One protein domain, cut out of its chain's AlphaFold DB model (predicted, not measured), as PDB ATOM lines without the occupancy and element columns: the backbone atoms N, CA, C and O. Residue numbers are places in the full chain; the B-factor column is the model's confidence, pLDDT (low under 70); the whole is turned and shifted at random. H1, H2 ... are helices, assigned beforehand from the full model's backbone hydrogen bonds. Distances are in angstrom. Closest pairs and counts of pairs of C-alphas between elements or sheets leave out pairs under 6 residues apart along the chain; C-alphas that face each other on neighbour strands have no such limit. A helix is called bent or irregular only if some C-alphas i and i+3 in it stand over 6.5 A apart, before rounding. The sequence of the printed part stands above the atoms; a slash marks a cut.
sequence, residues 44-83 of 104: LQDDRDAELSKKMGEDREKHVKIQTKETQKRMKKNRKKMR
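AT A GLANCE: This is residues 44 to 83 of the 104 residues of an uncharacterized protein of Cryomorpha ignava (UniProt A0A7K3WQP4). Two helices make an open, flat V with unequal arms: the long helix H1 is one arm, the shorter H2 the other, and a tight link at residues 67 and 68 forms the corner. Away from that corner the arms spread apart, with no third part between them. The printed part has 40 residues, with two named helices in the order H1, H2 and no named strand; the class is all helix. The whole is extended, with a radius of gyration of the C-alphas of 14.0 A, and the C-alphas span 40 by 25 by 5 A.

IN THESE COORDINATES: The longest helix is H1, residues 44 to 66, which measures 32.9 A from C-alpha 44 at (-41.319, -34.344, -58.124) to C-alpha 66 at (-40.015, -6.558, -40.487). H2, residues 69 to 83, measures 21.1 A from its first to its last C-alpha and ends at C-alpha 83, at (-62.104, -17.240, -35.575). Neither helix is bent or irregular.

HOW THE PARTS SIT: H1 and H2 are close but not clearly touching, with 1 pair of C-alphas within 8 A. Their closest C-alphas, those of Val 64 and Gln 72, are 7.6 A apart. Their lines stand at a steep tilt of 54 degrees. They run opposite ways, and their centres are 22.1 A apart. In H1 and H2 every O i to N i+4 pair is within hydrogen-bond range.

THE WHOLE: The two C-alphas farthest apart are those of Leu 44 and Glu 70, at 40.7 A; those of the first and last printed residues, Leu 44 and Arg 83, are 35.1 A apart. Residues 44 to 63, in H1, stand free, and so do residues 73 to 83, in H2. The link from H1 to H2 is tight, and the printed part has no cut. The mean pLDDT of the printed part is 91.6, and no printed residue is under 70.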
ATOM      1  N   LEU A  44     -41.751 -35.697 -57.789       90.81
ATOM      2  CA  LEU A  44     -41.319 -34.344 -58.124       90.81
ATOM      3  C   LEU A  44     -42.298 -33.275 -57.616       90.81
ATOM      4  O   LEU A  44     -41.880 -32.166 -57.291       90.81
ATOM      5  N   GLN A  45     -43.594 -33.582 -57.582       89.56
ATOM      6  CA  GLN A  45     -44.611 -32.700 -57.024       89.56
ATOM      7  C   GLN A  45     -44.453 -32.576 -55.505       89.56
ATOM      8  O   GLN A  45     -44.378 -31.455 -55.006       89.56
ATOM      9  N   ASP A  46     -44.307 -33.698 -54.804       90.31
ATOM     10  CA  ASP A  46     -44.097 -33.728 -53.356       90.31
ATOM     11  C   ASP A  46     -42.808 -32.985 -52.959       90.31
ATOM     12  O   ASP A  46     -42.808 -32.178 -52.027       90.31
ATOM     13  N   ASP A  47     -41.718 -33.188 -53.706       89.94
ATOM     14  CA  ASP A  47     -40.438 -32.510 -53.477       89.94
ATOM     15  C   ASP A  47     -40.557 -30.991 -53.681       89.94
ATOM     16  O   ASP A  47     -40.049 -30.204 -52.873       89.94
ATOM     17  N   ARG A  48     -41.270 -30.557 -54.730       88.94
ATOM     18  CA  ARG A  48     -41.535 -29.131 -54.984       88.94
ATOM     19  C   ARG A  48     -42.387 -28.513 -53.888       88.94
ATOM     20  O   ARG A  48     -42.071 -27.413 -53.438       88.94
ATOM     21  N   ASP A  49     -43.439 -29.195 -53.452       90.50
ATOM     22  CA  ASP A  49     -44.324 -28.702 -52.399       90.50
ATOM     23  C   ASP A  49     -43.575 -28.598 -51.064       90.50
ATOM     24  O   ASP A  49     -43.707 -27.602 -50.343       90.50
ATOM     25  N   ALA A  50     -42.701 -29.563 -50.765       89.44
ATOM     26  CA  ALA A  50     -41.827 -29.518 -49.602       89.44
ATOM     27  C   ALA A  50     -40.844 -28.336 -49.669       89.44
ATOM     28  O   ALA A  50     -40.713 -27.594 -48.690       89.44
ATOM     29  N   GLU A  51     -40.183 -28.108 -50.805       90.31
ATOM     30  CA  GLU A  51     -39.264 -26.979 -50.984       90.31
ATOM     31  C   GLU A  51     -39.988 -25.626 -50.898       90.31
ATOM     32  O   GLU A  51     -39.535 -24.712 -50.203       90.31
ATOM     33  N   LEU A  52     -41.149 -25.507 -51.546       90.06
ATOM     34  CA  LEU A  52     -41.993 -24.316 -51.488       90.06
ATOM     35  C   LEU A  52     -42.453 -24.035 -50.061       90.06
ATOM     36  O   LEU A  52     -42.367 -22.893 -49.614       90.06
ATOM     37  N   SER A  53     -42.876 -25.057 -49.313       88.75
ATOM     38  CA  SER A  53     -43.313 -24.886 -47.925       88.75
ATOM     39  C   SER A  53     -42.201 -24.330 -47.027       88.75
ATOM     40  O   SER A  53     -42.462 -23.447 -46.205       88.75
ATOM     41  N   LYS A  54     -40.951 -24.772 -47.232       90.94
ATOM     42  CA  LYS A  54     -39.774 -24.262 -46.516       90.94
ATOM     43  C   LYS A  54     -39.507 -22.800 -46.864       90.94
ATOM     44  O   LYS A  54     -39.453 -21.970 -45.958       90.94
ATOM     45  N   LYS A  55     -39.452 -22.462 -48.158       89.25
ATOM     46  CA  LYS A  55     -39.251 -21.075 -48.625       89.25
ATOM     47  C   LYS A  55     -40.344 -20.136 -48.115       89.25
ATOM     48  O   LYS A  55     -40.053 -19.068 -47.587       89.25
ATOM     49  N   MET A  56     -41.605 -20.563 -48.183       89.06
ATOM     50  CA  MET A  56     -42.737 -19.802 -47.650       89.06
ATOM     51  C   MET A  56     -42.636 -19.591 -46.135       89.06
ATOM     52  O   MET A  56     -43.025 -18.533 -45.638       89.06
ATOM     53  N   GLY A  57     -42.137 -20.584 -45.394       88.94
ATOM     54  CA  GLY A  57     -41.865 -20.473 -43.962       88.94
ATOM     55  C   GLY A  57     -40.818 -19.402 -43.663       88.94
ATOM     56  O   GLY A  57     -41.086 -18.484 -42.887       88.94
ATOM     57  N   GLU A  58     -39.671 -19.469 -44.333       89.94
ATOM     58  CA  GLU A  58     -38.578 -18.503 -44.179       89.94
ATOM     59  C   GLU A  58     -39.008 -17.077 -44.535       89.94
ATOM     60  O   GLU A  58     -38.752 -16.133 -43.785       89.94
ATOM     61  N   ASP A  59     -39.715 -16.903 -45.649       90.00
ATOM     62  CA  ASP A  59     -40.195 -15.587 -46.068       90.00
ATOM     63  C   ASP A  59     -41.240 -15.044 -45.098       90.00
ATOM     64  O   ASP A  59     -41.206 -13.867 -44.727       90.00
ATOM     65  N   ARG A  60     -42.120 -15.905 -44.580       88.56
ATOM     66  CA  ARG A  60     -43.057 -15.520 -43.525       88.56
ATOM     67  C   ARG A  60     -42.326 -15.040 -42.275       88.56
ATOM     68  O   ARG A  60     -42.742 -14.037 -41.693       88.56
ATOM     69  N   GLU A  61     -41.264 -15.716 -41.851       88.75
ATOM     70  CA  GLU A  61     -40.466 -15.281 -40.705       88.75
ATOM     71  C   GLU A  61     -39.802 -13.923 -40.950       88.75
ATOM     72  O   GLU A  61     -39.872 -13.050 -40.079       88.75
ATOM     73  N   LYS A  62     -39.223 -13.706 -42.138       90.25
ATOM     74  CA  LYS A  62     -38.658 -12.406 -42.538       90.25
ATOM     75  C   LYS A  62     -39.719 -11.307 -42.474       90.25
ATOM     76  O   LYS A  62     -39.503 -10.279 -41.834       90.25
ATOM     77  N   HIS A  63     -40.896 -11.538 -43.053       88.75
ATOM     78  CA  HIS A  63     -41.994 -10.573 -43.027       88.75
ATOM     79  C   HIS A  63     -42.475 -10.270 -41.605       88.75
ATOM     80  O   HIS A  63     -42.727  -9.111 -41.280       88.75
ATOM     81  N   VAL A  64     -42.577 -11.277 -40.734       87.12
ATOM     82  CA  VAL A  64     -42.969 -11.071 -39.332       87.12
ATOM     83  C   VAL A  64     -41.928 -10.237 -38.584       87.12
ATOM     84  O   VAL A  64     -42.319  -9.369 -37.806       87.12
ATOM     85  N   LYS A  65     -40.629 -10.454 -38.834       87.50
ATOM     86  CA  LYS A  65     -39.538  -9.667 -38.234       87.50
ATOM     87  C   LYS A  65     -39.559  -8.199 -38.677       87.50
ATOM     88  O   LYS A  65     -39.300  -7.329 -37.855       87.50
ATOM     89  N   ILE A  66     -39.907  -7.925 -39.938       91.94
ATOM     90  CA  ILE A  66     -40.015  -6.558 -40.487       91.94
ATOM     91  C   ILE A  66     -41.243  -5.817 -39.933       91.94
ATOM     92  O   ILE A  66     -41.228  -4.596 -39.774       91.94
ATOM     93  N   GLN A  67     -42.328  -6.532 -39.630       90.00
ATOM     94  CA  GLN A  67     -43.553  -5.916 -39.124       90.00
ATOM     95  C   GLN A  67     -43.366  -5.286 -37.740       90.00
ATOM     96  O   GLN A  67     -42.871  -5.905 -36.799       90.00
ATOM     97  N   THR A  68     -43.903  -4.078 -37.573       92.75
ATOM     98  CA  THR A  68     -43.972  -3.422 -36.264       92.75
ATOM     99  C   THR A  68     -44.841  -4.214 -35.277       92.75
ATOM    100  O   THR A  68     -45.821  -4.869 -35.653       92.75
ATOM    101  N   LYS A  69     -44.541  -4.106 -33.972       93.19
ATOM    102  CA  LYS A  69     -45.323  -4.762 -32.900       93.19
ATOM    103  C   LYS A  69     -46.811  -4.395 -32.948       93.19
ATOM    104  O   LYS A  69     -47.663  -5.221 -32.618       93.19
ATOM    105  N   GLU A  70     -47.146  -3.173 -33.359       93.69
ATOM    106  CA  GLU A  70     -48.537  -2.738 -33.522       93.69
ATOM    107  C   GLU A  70     -49.263  -3.510 -34.622       93.69
ATOM    108  O   GLU A  70     -50.376  -3.999 -34.405       93.69
ATOM    109  N   THR A  71     -48.616  -3.684 -35.776       94.38
ATOM    110  CA  THR A  71     -49.139  -4.477 -36.893       94.38
ATOM    111  C   THR A  71     -49.381  -5.918 -36.458       94.38
ATOM    112  O   THR A  71     -50.486  -6.440 -36.628       94.38
ATOM    113  N   GLN A  72     -48.415  -6.532 -35.769       91.56
ATOM    114  CA  GLN A  72     -48.558  -7.891 -35.238       91.56
ATOM    115  C   GLN A  72     -49.742  -8.012 -34.259       91.56
ATOM    116  O   GLN A  72     -50.541  -8.953 -34.339       91.56
ATOM    117  N   LYS A  73     -49.923  -7.036 -33.354       96.06
ATOM    118  CA  LYS A  73     -51.073  -6.983 -32.434       96.06
ATOM    119  C   LYS A  73     -52.401  -6.859 -33.191       96.06
ATOM    120  O   LYS A  73     -53.347  -7.586 -32.868       96.06
ATOM    121  N   ARG A  74     -52.481  -5.994 -34.210       94.88
ATOM    122  CA  ARG A  74     -53.673  -5.829 -35.065       94.88
ATOM    123  C   ARG A  74     -54.009  -7.126 -35.802       94.88
ATOM    124  O   ARG A  74     -55.160  -7.562 -35.752       94.88
ATOM    125  N   MET A  75     -53.016  -7.803 -36.381       93.38
ATOM    126  CA  MET A  75     -53.191  -9.109 -37.028       93.38
ATOM    127  C   MET A  75     -53.700 -10.170 -36.046       93.38
ATOM    128  O   MET A  75     -54.662 -10.878 -36.346       93.38
ATOM    129  N   LYS A  76     -53.130 -10.245 -34.835       95.06
ATOM    130  CA  LYS A  76     -53.588 -11.167 -33.780       95.06
ATOM    131  C   LYS A  76     -55.042 -10.898 -33.384       95.06
ATOM    132  O   LYS A  76     -55.820 -11.845 -33.246       95.06
ATOM    133  N   LYS A  77     -55.431  -9.627 -33.225       96.94
ATOM    134  CA  LYS A  77     -56.818  -9.228 -32.923       96.94
ATOM    135  C   LYS A  77     -57.763  -9.609 -34.064       96.94
ATOM    136  O   LYS A  77     -58.812 -10.196 -33.799       96.94
ATOM    137  N   ASN A  78     -57.373  -9.354 -35.313       97.12
ATOM    138  CA  ASN A  78     -58.159  -9.722 -36.490       97.12
ATOM    139  C   ASN A  78     -58.343 -11.245 -36.592       97.12
ATOM    140  O   ASN A  78     -59.469 -11.723 -36.698       97.12
ATOM    141  N   ARG A  79     -57.269 -12.027 -36.417       95.12
ATOM    142  CA  ARG A  79     -57.324 -13.498 -36.409       95.12
ATOM    143  C   ARG A  79     -58.298 -14.028 -35.354       95.12
ATOM    144  O   ARG A  79     -59.120 -14.886 -35.660       95.12
ATOM    145  N   LYS A  80     -58.255 -13.492 -34.127       96.50
ATOM    146  CA  LYS A  80     -59.203 -13.859 -33.058       96.50
ATOM    147  C   LYS A  80     -60.648 -13.497 -33.418       96.50
ATOM    148  O   LYS A  80     -61.541 -14.312 -33.208       96.50
ATOM    149  N   LYS A  81     -60.877 -12.301 -33.975       97.12
ATOM    150  CA  LYS A  81     -62.203 -11.841 -34.422       97.12
ATOM    151  C   LYS A  81     -62.763 -12.745 -35.522       97.12
ATOM    152  O   LYS A  81     -63.917 -13.150 -35.440       97.12
ATOM    153  N   MET A  82     -61.945 -13.092 -36.512       93.69
ATOM    154  CA  MET A  82     -62.339 -13.979 -37.604       93.69
ATOM    155  C   MET A  82     -62.628 -15.398 -37.127       93.69
ATOM    156  O   MET A  82     -63.619 -15.971 -37.565       93.69
ATOM    157  N   ARG A  83     -61.835 -15.932 -36.186       93.50
ATOM    158  CA  ARG A  83     -62.104 -17.240 -35.575       93.50
ATOM    159  C   ARG A  83     -63.488 -17.275 -34.928       93.50
ATOM    160  O   ARG A  83     -64.285 -18.117 -35.306       93.50
TER     161      ARG A  83